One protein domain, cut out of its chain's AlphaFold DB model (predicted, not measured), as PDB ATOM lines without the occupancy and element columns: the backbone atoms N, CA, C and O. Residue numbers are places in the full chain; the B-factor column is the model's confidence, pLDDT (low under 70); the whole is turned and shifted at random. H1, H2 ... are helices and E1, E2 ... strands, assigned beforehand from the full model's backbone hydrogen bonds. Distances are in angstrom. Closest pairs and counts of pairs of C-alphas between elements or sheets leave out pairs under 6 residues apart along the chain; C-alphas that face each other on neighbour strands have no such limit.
ATOM      1  N   VAL A  18     490.967 367.429 383.074       95.81
ATOM      2  CA  VAL A  18     490.886 368.812 383.555       95.81
ATOM      3  C   VAL A  18     491.800 369.712 382.743       95.81
ATOM      4  O   VAL A  18     492.985 369.443 382.576       95.81
ATOM      5  N   VAL A  19     491.264 370.839 382.299       94.94
ATOM      6  CA  VAL A  19     492.027 371.937 381.715       94.94
ATOM      7  C   VAL A  19     492.389 372.914 382.821       94.94
ATOM      8  O   VAL A  19     491.504 373.408 383.515       94.94
ATOM      9  N   LEU A  20     493.670 373.242 382.956       94.50
ATOM     10  CA  LEU A  20     494.160 374.347 383.779       94.50
ATOM     11  C   LEU A  20     494.602 375.486 382.869       94.50
ATOM     12  O   LEU A  20     495.477 375.301 382.030       94.50
ATOM     13  N   ALA A  21     494.022 376.671 383.033       92.50
ATOM     14  CA  ALA A  21     494.253 377.801 382.143       92.50
ATOM     15  C   ALA A  21     494.996 378.955 382.827       92.50
ATOM     16  O   ALA A  21     494.695 379.366 383.957       92.50
ATOM     17  N   HIS A  22     495.946 379.530 382.093       91.69
ATOM     18  CA  HIS A  22     496.612 380.785 382.407       91.69
ATOM     19  C   HIS A  22     496.054 381.894 381.514       91.69
ATOM     20  O   HIS A  22     496.425 382.013 380.347       91.69
ATOM     21  N   THR A  23     495.190 382.748 382.059       86.81
ATOM     22  CA  THR A  23     494.564 383.846 381.305       86.81
ATOM     23  C   THR A  23     495.338 385.157 381.482       86.81
ATOM     24  O   THR A  23     495.914 385.424 382.542       86.81
ATOM     25  N   ARG A  24     495.372 386.023 380.460       85.00
ATOM     26  CA  ARG A  24     496.080 387.321 380.542       85.00
ATOM     27  C   ARG A  24     495.247 388.460 381.152       85.00
ATOM     28  O   ARG A  24     495.786 389.535 381.391       85.00
ATOM     29  N   GLY A  25     493.965 388.229 381.437       84.81
ATOM     30  CA  GLY A  25     493.061 389.236 382.003       84.81
ATOM     31  C   GLY A  25     493.367 389.620 383.458       84.81
ATOM     32  O   GLY A  25     494.045 388.892 384.190       84.81
ATOM     33  N   LEU A  26     492.810 390.757 383.896       86.88
ATOM     34  CA  LEU A  26     493.008 391.319 385.240       86.88
ATOM     35  C   LEU A  26     492.632 390.328 386.355       86.88
ATOM     36  O   LEU A  26     493.428 390.097 387.263       86.88
ATOM     37  N   PHE A  27     491.465 389.685 386.249       85.81
ATOM     38  CA  PHE A  27     491.020 388.679 387.220       85.81
ATOM     39  C   PHE A  27     491.961 387.476 387.286       85.81
ATOM     40  O   PHE A  27     492.307 387.024 388.375       85.81
ATOM     41  N   GLY A  28     492.450 387.004 386.135       84.12
ATOM     42  CA  GLY A  28     493.421 385.914 386.101       84.12
ATOM     43  C   GLY A  28     494.711 386.270 386.837       84.12
ATOM     44  O   GLY A  28     495.234 385.462 387.604       84.12
ATOM     45  N   ARG A  29     495.197 387.507 386.672       87.44
ATOM     46  CA  ARG A  29     496.379 388.002 387.390       87.44
ATOM     47  C   ARG A  29     496.155 388.058 388.904       87.44
ATOM     48  O   ARG A  29     497.050 387.652 389.644       87.44
ATOM     49  N   LEU A  30     494.985 388.515 389.354       91.06
ATOM     50  CA  LEU A  30     494.629 388.560 390.778       91.06
ATOM     51  C   LEU A  30     494.554 387.158 391.395       91.06
ATOM     52  O   LEU A  30     495.147 386.933 392.448       91.06
ATOM     53  N   ILE A  31     493.905 386.202 390.719       89.62
ATOM     54  CA  ILE A  31     493.813 384.811 391.189       89.62
ATOM     55  C   ILE A  31     495.209 384.208 391.335       89.62
ATOM     56  O   ILE A  31     495.525 383.651 392.385       89.62
ATOM     57  N   ARG A  32     496.073 384.354 390.326       91.00
ATOM     58  CA  ARG A  32     497.449 383.833 390.383       91.00
ATOM     59  C   ARG A  32     498.261 384.444 391.515       91.00
ATOM     60  O   ARG A  32     498.983 383.730 392.202       91.00
ATOM     61  N   PHE A  33     498.126 385.752 391.731       90.62
ATOM     62  CA  PHE A  33     498.795 386.433 392.836       90.62
ATOM     63  C   PHE A  33     498.309 385.916 394.198       90.62
ATOM     64  O   PHE A  33     499.130 385.546 395.034       90.62
ATOM     65  N   GLY A  34     496.991 385.826 394.402       93.06
ATOM     66  CA  GLY A  34     496.405 385.379 395.669       93.06
ATOM     67  C   GLY A  34     496.661 383.903 395.981       93.06
ATOM     68  O   GLY A  34     496.943 383.552 397.122       93.06
ATOM     69  N   THR A  35     496.619 383.038 394.967       93.00
ATOM     70  CA  THR A  35     496.834 381.586 395.116       93.00
ATOM     71  C   THR A  35     498.303 381.173 395.048       93.00
ATOM     72  O   THR A  35     498.614 380.009 395.290       93.00
ATOM     73  N   ARG A  36     499.211 382.097 394.696       92.94
ATOM     74  CA  ARG A  36     500.623 381.811 394.381       92.94
ATOM     75  C   ARG A  36     500.783 380.685 393.344       92.94
ATOM     76  O   ARG A  36     501.737 379.913 393.398       92.94
ATOM     77  N   SER A  37     499.849 380.603 392.398       91.81
ATOM     78  CA  SER A  37     499.798 379.584 391.347       91.81
ATOM     79  C   SER A  37     500.035 380.194 389.966       91.81
ATOM     80  O   SER A  37     499.709 381.354 389.711       91.81
ATOM     81  N   ALA A  38     500.560 379.396 389.035       90.94
ATOM     82  CA  ALA A  38     500.616 379.763 387.622       90.94
ATOM     83  C   ALA A  38     499.236 379.697 386.941       90.94
ATOM     84  O   ALA A  38     499.072 380.258 385.859       90.94
ATOM     85  N   TRP A  39     498.248 379.054 387.563       93.06
ATOM     86  CA  TRP A  39     496.931 378.794 386.984       93.06
ATOM     87  C   TRP A  39     495.874 379.725 387.572       93.06
ATOM     88  O   TRP A  39     495.875 380.020 388.764       93.06
ATOM     89  N   SER A  40     494.977 380.208 386.719       92.75
ATOM     90  CA  SER A  40     493.925 381.169 387.086       92.75
ATOM     91  C   SER A  40     492.512 380.634 386.913       92.75
ATOM     92  O   SER A  40     491.566 381.275 387.358       92.75
ATOM     93  N   HIS A  41     492.357 379.519 386.209       94.06
ATOM     94  CA  HIS A  41     491.055 378.973 385.874       94.06
ATOM     95  C   HIS A  41     491.168 377.469 385.618       94.06
ATOM     96  O   HIS A  41     492.247 376.989 385.259       94.06
ATOM     97  N   ALA A  42     490.065 376.749 385.809       95.44
ATOM     98  CA  ALA A  42     489.977 375.324 385.546       95.44
ATOM     99  C   ALA A  42     488.631 374.974 384.902       95.44
ATOM    100  O   ALA A  42     487.604 375.552 385.257       95.44
ATOM    101  N   ALA A  43     488.645 374.005 383.993       96.75
ATOM    102  CA  ALA A  43     487.463 373.490 383.311       96.75
ATOM    103  C   ALA A  43     487.580 371.972 383.130       96.75
ATOM    104  O   ALA A  43     488.683 371.430 383.170       96.75
ATOM    105  N   ILE A  44     486.462 371.279 382.921       97.44
ATOM    106  CA  ILE A  44     486.457 369.843 382.604       97.44
ATOM    107  C   ILE A  44     486.220 369.643 381.110       97.44
ATOM    108  O   ILE A  44     485.331 370.272 380.538       97.44
ATOM    109  N   ILE A  45     487.000 368.771 380.474       97.12
ATOM    110  CA  ILE A  45     486.808 368.409 379.069       97.12
ATOM    111  C   ILE A  45     485.533 367.589 378.953       97.12
ATOM    112  O   ILE A  45     485.416 366.508 379.522       97.12
ATOM    113  N   GLU A  46     484.571 368.090 378.192       97.56
ATOM    114  CA  GLU A  46     483.328 367.383 377.908       97.56
ATOM    115  C   GLU A  46     483.437 366.528 376.644       97.56
ATOM    116  O   GLU A  46     482.899 365.421 376.599       97.56
ATOM    117  N   MET A  47     484.106 367.052 375.617       96.62
ATOM    118  CA  MET A  47     484.265 366.402 374.320       96.62
ATOM    119  C   MET A  47     485.576 366.852 373.684       96.62
ATOM    120  O   MET A  47     485.855 368.048 373.616       96.62
ATOM    121  N   VAL A  48     486.358 365.895 373.191       94.94
ATOM    122  CA  VAL A  48     487.647 366.146 372.538       94.94
ATOM    123  C   VAL A  48     487.439 366.216 371.033       94.94
ATOM    124  O   VAL A  48     486.868 365.303 370.436       94.94
ATOM    125  N   GLY A  49     487.895 367.307 370.424       91.69
ATOM    126  CA  GLY A  49     487.978 367.456 368.977       91.69
ATOM    127  C   GLY A  49     489.431 367.484 368.512       91.69
ATOM    128  O   GLY A  49     490.353 367.574 369.312       91.69
ATOM    129  N   ALA A  50     489.640 367.465 367.194       88.19
ATOM    130  CA  ALA A  50     490.986 367.526 366.613       88.19
ATOM    131  C   ALA A  50     491.709 368.871 366.844       88.19
ATOM    132  O   ALA A  50     492.911 368.967 366.617       88.19
ATOM    133  N   THR A  51     490.984 369.916 367.254       89.69
ATOM    134  CA  THR A  51     491.524 371.261 367.499       89.69
ATOM    135  C   THR A  51     490.917 371.867 368.773       89.69
ATOM    136  O   THR A  51     489.879 371.380 369.245       89.69
ATOM    137  N   PRO A  52     491.513 372.935 369.340       88.94
ATOM    138  CA  PRO A  52     490.950 373.635 370.498       88.94
ATOM    139  C   PRO A  52     489.529 374.172 370.259       88.94
ATOM    140  O   PRO A  52     488.665 374.019 371.117       88.94
ATOM    141  N   GLU A  53     489.243 374.693 369.066       91.56
ATOM    142  CA  GLU A  53     487.930 375.236 368.667       91.56
ATOM    143  C   GLU A  53     486.864 374.140 368.513       91.56
ATOM    144  O   GLU A  53     485.668 374.409 368.430       91.56
ATOM    145  N   ARG A  54     487.298 372.877 368.447       93.06
ATOM    146  CA  ARG A  54     486.433 371.693 368.379       93.06
ATOM    147  C   ARG A  54     486.421 370.894 369.679       93.06
ATOM    148  O   ARG A  54     485.724 369.886 369.756       93.06
ATOM    149  N   THR A  55     487.173 371.331 370.685       93.94
ATOM    150  CA  THR A  55     487.226 370.705 372.005       93.94
ATOM    151  C   THR A  55     486.346 371.496 372.955       93.94
ATOM    152  O   THR A  55     486.593 372.673 373.202       93.94
ATOM    153  N   TRP A  56     485.308 370.851 373.478       96.75
ATOM    154  CA  TRP A  56     484.334 371.480 374.361       96.75
ATOM    155  C   TRP A  56     484.655 371.186 375.813       96.75
ATOM    156  O   TRP A  56     484.958 370.050 376.187       96.75
ATOM    157  N   VAL A  57     484.527 372.216 376.638       97.62
ATOM    158  CA  VAL A  57     484.679 372.134 378.083       97.62
ATOM    159  C   VAL A  57     483.426 372.630 378.791       97.62
ATOM    160  O   VAL A  57     482.662 373.440 378.258       97.62
ATOM    161  N   ILE A  58     483.255 372.183 380.030       98.12
ATOM    162  CA  ILE A  58     482.331 372.784 380.989       98.12
ATOM    163  C   ILE A  58     483.164 373.570 382.000       98.12
ATOM    164  O   ILE A  58     484.101 373.035 382.597       98.12
ATOM    165  N   GLN A  59     482.814 374.837 382.198       96.31
ATOM    166  CA  GLN A  59     483.529 375.753 383.082       96.31
ATOM    167  C   GLN A  59     482.574 376.484 384.022       96.31
ATOM    168  O   GLN A  59     481.390 376.651 383.727       96.31
ATOM    169  N   ALA A  60     483.101 376.925 385.161       93.88
ATOM    170  CA  ALA A  60     482.387 377.776 386.100       93.88
ATOM    171  C   ALA A  60     482.947 379.197 386.026       93.88
ATOM    172  O   ALA A  60     484.102 379.446 386.371       93.88
ATOM    173  N   GLU A  61     482.114 380.135 385.599       90.12
ATOM    174  CA  GLU A  61     482.438 381.552 385.508       90.12
ATOM    175  C   GLU A  61     481.634 382.347 386.540       90.12
ATOM    176  O   GLU A  61     480.682 381.851 387.143       90.12
ATOM    177  N   ALA A  62     481.975 383.624 386.717       86.31
ATOM    178  CA  ALA A  62     481.277 384.496 387.663       86.31
ATOM    179  C   ALA A  62     479.754 384.555 387.427       86.31
ATOM    180  O   ALA A  62     479.007 384.764 388.377       86.31
ATOM    181  N   LYS A  63     479.297 384.362 386.181       86.50
ATOM    182  CA  LYS A  63     477.875 384.393 385.793       86.50
ATOM    183  C   LYS A  63     477.168 383.038 385.915       86.50
ATOM    184  O   LYS A  63     475.944 382.998 385.819       86.50
ATOM    185  N   GLY A  64     477.904 381.949 386.120       93.56
ATOM    186  CA  GLY A  64     477.350 380.601 386.184       93.56
ATOM    187  C   GLY A  64     478.200 379.552 385.475       93.56
ATOM    188  O   GLY A  64     479.322 379.816 385.046       93.56
ATOM    189  N   VAL A  65     477.645 378.347 385.363       95.88
ATOM    190  CA  VAL A  65     478.289 377.215 384.686       95.88
ATOM    191  C   VAL A  65     477.887 377.191 383.216       95.88
ATOM    192  O   VAL A  65     476.700 377.111 382.889       95.88
ATOM    193  N   THR A  66     478.873 377.236 382.327       96.38
ATOM    194  CA  THR A  66     478.685 377.349 380.878       96.38
ATOM    195  C   THR A  66     479.467 376.267 380.137       96.38
ATOM    196  O   THR A  66     480.375 375.634 380.681       96.38
ATOM    197  N   ARG A  67     479.083 376.041 378.876       96.75
ATOM    198  CA  ARG A  67     479.888 375.302 377.902       96.75
ATOM    199  C   ARG A  67     480.630 376.296 377.021       96.75
ATOM    200  O   ARG A  67     480.031 377.280 376.592       96.75
ATOM    201  N   ALA A  68     481.887 376.006 376.729       95.44
ATOM    202  CA  ALA A  68     482.711 376.800 375.828       95.44
ATOM    203  C   ALA A  68     483.701 375.905 375.087       95.44
ATOM    204  O   ALA A  68     483.961 374.771 375.502       95.44
ATOM    205  N   THR A  69     484.262 376.414 373.999       94.38
ATOM    206  CA  THR A  69     485.377 375.758 373.315       94.38
ATOM    207  C   THR A  69     486.695 376.096 374.011       94.38
ATOM    208  O   THR A  69     486.818 377.113 374.695       94.38
ATOM    209  N   LEU A  70     487.696 375.226 373.888       90.81
ATOM    210  CA  LEU A  70     488.945 375.338 374.643       90.81
ATOM    211  C   LEU A  70     489.725 376.632 374.338       90.81
ATOM    212  O   LEU A  70     490.368 377.190 375.228       90.81
ATOM    213  N   ASP A  71     489.634 377.145 373.111       88.94
ATOM    214  CA  ASP A  71     490.216 378.432 372.702       88.94
ATOM    215  C   ASP A  71     489.603 379.634 373.450       88.94
ATOM    216  O   ASP A  71     490.295 380.620 373.718       88.94
ATOM    217  N   GLN A  72     488.339 379.529 373.871       90.75
ATOM    218  CA  GLN A  72     487.630 380.579 374.609       90.75
ATOM    219  C   GLN A  72     487.980 380.612 376.102       90.75
ATOM    220  O   GLN A  72     487.789 381.638 376.751       90.75
ATOM    221  N   VAL A  73     488.511 379.519 376.656       87.94
ATOM    222  CA  VAL A  73     488.841 379.393 378.091       87.94
ATOM    223  C   VAL A  73     490.106 380.178 378.449       87.94
ATOM    224  O   VAL A  73     490.227 380.746 379.537       87.94
ATOM    225  N   ALA A  74     491.075 380.223 377.531       80.88
ATOM    226  CA  ALA A  74     492.358 380.890 377.727       80.88
ATOM    227  C   ALA A  74     492.658 381.897 376.601       80.88
ATOM    228  O   ALA A  74     493.658 381.738 375.897       80.88
ATOM    229  N   PRO A  75     491.845 382.960 376.429       75.12
ATOM    230  CA  PRO A  75     492.006 383.896 375.322       75.12
ATOM    231  C   PRO A  75     493.351 384.618 375.432       75.12
ATOM    232  O   PRO A  75     493.646 385.308 376.415       75.12
ATOM    233  N   GLY A  76     494.203 384.397 374.427       73.25
ATOM    234  CA  GLY A  76     495.581 384.879 374.415       73.25
ATOM    235  C   GLY A  76     496.420 384.341 375.576       73.25
ATOM    236  O   GLY A  76     497.350 385.015 375.995       73.25
ATOM    237  N   GLY A  77     496.079 383.195 376.155       84.12
ATOM    238  CA  GLY A  77     496.791 382.553 377.254       84.12
ATOM    239  C   GLY A  77     497.494 381.269 376.825       84.12
ATOM    240  O   GLY A  77     497.852 381.094 375.664       84.12
ATOM    241  N   TYR A  78     497.684 380.369 377.783       88.19
ATOM    242  CA  TYR A  78     498.022 378.966 377.540       88.19
ATOM    243  C   TYR A  78     497.262 378.094 378.539       88.19
ATOM    244  O   TYR A  78     496.759 378.592 379.552       88.19
ATOM    245  N   TYR A  79     497.170 376.800 378.261       90.75
ATOM    246  CA  TYR A  79     496.505 375.840 379.131       90.75
ATOM    247  C   TYR A  79     497.293 374.539 379.208       90.75
ATOM    248  O   TYR A  79     498.026 374.206 378.289       90.75
ATOM    249  N   ALA A  80     497.110 373.798 380.294       91.69
ATOM    250  CA  ALA A  80     497.576 372.430 380.457       91.69
ATOM    251  C   ALA A  80     496.378 371.489 380.582       91.69
ATOM    252  O   ALA A  80     495.367 371.862 381.175       91.69
ATOM    253  N   ILE A  81     496.507 370.270 380.061       93.00
ATOM    254  CA  ILE A  81     495.535 369.194 380.274       93.00
ATOM    255  C   ILE A  81     496.109 368.248 381.326       93.00
ATOM    256  O   ILE A  81     497.255 367.810 381.227       93.00
ATOM    257  N   VAL A  82     495.315 367.964 382.350       93.56
ATOM    258  CA  VAL A  82     495.637 367.060 383.450       93.56
ATOM    259  C   VAL A  82     494.700 365.868 383.356       93.56
ATOM    260  O   VAL A  82     493.480 366.029 383.428       93.56
ATOM    261  N   ALA A  83     495.280 364.679 383.207       93.94
ATOM    262  CA  ALA A  83     494.522 363.441 383.141       93.94
ATOM    263  C   ALA A  83     493.675 363.246 384.405       93.94
ATOM    264  O   ALA A  83     494.132 363.488 385.529       93.94
ATOM    265  N   ALA A  84     492.445 362.779 384.219       93.62
ATOM    266  CA  ALA A  84     491.593 362.373 385.320       93.62
ATOM    267  C   ALA A  84     492.268 361.266 386.162       93.62
ATOM    268  O   ALA A  84     492.947 360.399 385.602       93.62
ATOM    269  N   PRO A  85     492.057 361.237 387.492       92.75
ATOM    270  CA  PRO A  85     492.577 360.175 388.347       92.75
ATOM    271  C   PRO A  85     492.147 358.778 387.885       92.75
ATOM    272  O   PRO A  85     491.025 358.572 387.413       92.75
ATOM    273  N   ASN A  86     493.022 357.793 388.093       92.00
ATOM    274  CA  ASN A  86     492.701 356.392 387.829       92.00
ATOM    275  C   ASN A  86     491.487 355.949 388.660       92.00
ATOM    276  O   ASN A  86     491.388 356.261 389.845       92.00
ATOM    277  N   GLY A  87     490.570 355.207 388.036       91.62
ATOM    278  CA  GLY A  87     489.349 354.724 388.687       91.62
ATOM    279  C   GLY A  87     488.218 355.753 388.790       91.62
ATOM    280  O   GLY A  87     487.161 355.421 389.323       91.62
ATOM    281  N   LEU A  88     488.391 356.976 388.268       94.06
ATOM    282  CA  LEU A  88     487.286 357.927 388.158       94.06
ATOM    283  C   LEU A  88     486.213 357.395 387.197       94.06
ATOM    284  O   LEU A  88     486.490 357.118 386.028       94.06
ATOM    285  N   ASP A  89     484.967 357.353 387.665       96.56
ATOM    286  CA  ASP A  89     483.798 357.189 386.803       96.56
ATOM    287  C   ASP A  89     483.565 358.480 386.001       96.56
ATOM    288  O   ASP A  89     482.881 359.419 386.431       96.56
ATOM    289  N   ARG A  90     484.201 358.541 384.827       95.94
ATOM    290  CA  ARG A  90     484.134 359.686 383.912       95.94
ATOM    291  C   ARG A  90     482.707 359.975 383.467       95.94
ATOM    292  O   ARG A  90     482.337 361.142 383.370       95.94
ATOM    293  N   GLN A  91     481.905 358.941 383.216       96.38
ATOM    294  CA  GLN A  91     480.537 359.118 382.745       96.38
ATOM    295  C   GLN A  91     479.703 359.830 383.808       96.38
ATOM    296  O   GLN A  91     479.135 360.885 383.527       96.38
ATOM    297  N   ARG A  92     479.704 359.317 385.041       97.31
ATOM    298  CA  ARG A  92     478.962 359.929 386.147       97.31
ATOM    299  C   ARG A  92     479.455 361.341 386.465       97.31
ATOM    300  O   ARG A  92     478.654 362.226 386.768       97.31
ATOM    301  N   CYS A  93     480.766 361.575 386.374       96.44
ATOM    302  CA  CYS A  93     481.353 362.903 386.542       96.44
ATOM    303  C   CYS A  93     480.828 363.892 385.486       96.44
ATOM    304  O   CYS A  93     480.382 364.990 385.829       96.44
ATOM    305  N   LEU A  94     480.815 363.490 384.213       97.56
ATOM    306  CA  LEU A  94     480.329 364.317 383.111       97.56
ATOM    307  C   LEU A  94     478.815 364.525 383.157       97.56
ATOM    308  O   LEU A  94     478.352 365.629 382.890       97.56
ATOM    309  N   GLU A  95     478.034 363.511 383.528       97.94
ATOM    310  CA  GLU A  95     476.592 363.648 383.769       97.94
ATOM    311  C   GLU A  95     476.312 364.692 384.851       97.94
ATOM    312  O   GLU A  95     475.493 365.596 384.659       97.94
ATOM    313  N   TRP A  96     477.053 364.631 385.961       97.00
ATOM    314  CA  TRP A  96     476.954 365.637 387.007       97.00
ATOM    315  C   TRP A  96     477.346 367.025 386.493       97.00
ATOM    316  O   TRP A  96     476.583 367.969 386.695       97.00
ATOM    317  N   ALA A  97     478.478 367.163 385.795       96.81
ATOM    318  CA  ALA A  97     478.946 368.448 385.276       96.81
ATOM    319  C   ALA A  97     477.930 369.071 384.305       96.81
ATOM    320  O   ALA A  97     477.581 370.245 384.439       96.81
ATOM    321  N   ARG A  98     477.368 368.265 383.395       97.44
ATOM    322  CA  ARG A  98     476.299 368.670 382.469       97.44
ATOM    323  C   ARG A  98     475.051 369.141 383.208       97.44
ATOM    324  O   ARG A  98     474.480 370.155 382.825       97.44
ATOM    325  N   SER A  99     474.674 368.475 384.305       96.62
ATOM    326  CA  SER A  99     473.522 368.879 385.132       96.62
ATOM    327  C   SER A  99     473.693 370.249 385.804       96.62
ATOM    328  O   SER A  99     472.729 370.809 386.334       96.62
ATOM    329  N   ARG A 100     474.923 370.781 385.849       96.25
ATOM    330  CA  ARG A 100     475.211 372.104 386.414       96.25
ATOM    331  C   ARG A 100     475.148 373.225 385.384       96.25
ATOM    332  O   ARG A 100     474.971 374.364 385.801       96.25
ATOM    333  N   VAL A 101     475.271 372.931 384.087       95.44
ATOM    334  CA  VAL A 101     475.229 373.945 383.022       95.44
ATOM    335  C   VAL A 101     473.926 374.746 383.108       95.44
ATOM    336  O   VAL A 101     472.848 374.180 383.269       95.44
ATOM    337  N   GLY A 102     474.031 376.074 383.034       90.75
ATOM    338  CA  GLY A 102     472.904 376.998 383.188       90.75
ATOM    339  C   GLY A 102     472.601 377.408 384.633       90.75
ATOM    340  O   GLY A 102     471.804 378.320 384.837       90.75
ATOM    341  N   ARG A 103     473.249 376.812 385.647       87.38
ATOM    342  CA  ARG A 103     473.163 377.328 387.022       87.38
ATOM    343  C   ARG A 103     473.934 378.637 387.136       87.38
ATOM    344  O   ARG A 103     475.141 378.665 386.893       87.38
TER     345      ARG A 103
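Overview. This is residues 18 to 103 of the 107 residues of an uncharacterized protein of Acidimicrobiales bacterium (UniProt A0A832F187). One strongly twisted sheet of five antiparallel strands makes the body; H3 packs across one face of it, over E4, E3 and E2, and the very short H2 packs on the opposite face. H1 sits at one end of the sheet, between E1 and E2 along the chain, and only grazes it. The printed part has 86 residues, with three named helices and five named strands in the order E1 H1 E2 E3 E4 H2 E5 H3, class mixed. The sheet's order is E4 E3 E2 E1 E5. The whole is compact, with a radius of gyration of the C-alphas of 13.0 A and spans of 34 by 28 by 27 A.

Arrangement. Begin with E1, residues 18 to 22, an inner strand. A tight link leads to H1, residues 26 to 35, which only grazes the sheet with residues 27 to 32; the closest C-alphas of E1 and H1, His 22 and Gly 28, are 7.1 A apart. E2, residues 41 to 47, is antiparallel to E1 at 138 degrees; look for N 19 and O 43, 2.8 A apart. E2, E3, residues 56 to 61, and E4, residues 64 to 69, form a meander, each strand the antiparallel neighbour of the one before. E2 and E3 are a hairpin, with N 58 and O 44 at 2.9 A; E3 and E4 are another, with N 59 and O 66 at 3.0 A. H2, residues 70 to 73, follows E4 directly, at a height over the sheet of 5.9 A; it is over none of the strands, but only just, with 2 of its C-alphas falling on E1. Edge strand E5, residues 78 to 82, is antiparallel to E1 at 156 degrees, with N 20 and O 80 at 2.8 A. H3, residues 90 to 100, is on the opposite face from H2, at a height over the sheet of 9.7 A. It runs across the strands, at 68 degrees to E2 on the local plane; the C-alphas of Glu 46 and Leu 94, the closest of E2 and H3, are 6.7 A apart. H1, H2 and H3 are apart from one another. Every O i to N i+4 pair is within hydrogen-bond range in H1 and H3; H2 is too short for such a pair.

Along the chain. Find C-alpha 18 at (490.886, 368.812, 383.555), where E1 begins; it runs 13.3 A. H1 covers 14.4 A, and E2 runs 18.4 A from C-alpha 41 at (491.055, 378.973, 385.874). E3 measures 15.1 A, E4 15.9 A, H2 5.3 A and E5 13.5 A. H3 runs 15.5 A to C-alpha 100 at (475.211, 372.104, 386.414).

Size, cuts and confidence. The C-alphas farthest apart, those of Leu 26 and Gly 87, are 36.9 A apart. The printed part has no cut and no long link. Its mean pLDDT is 92.2, and no printed residue is under 70.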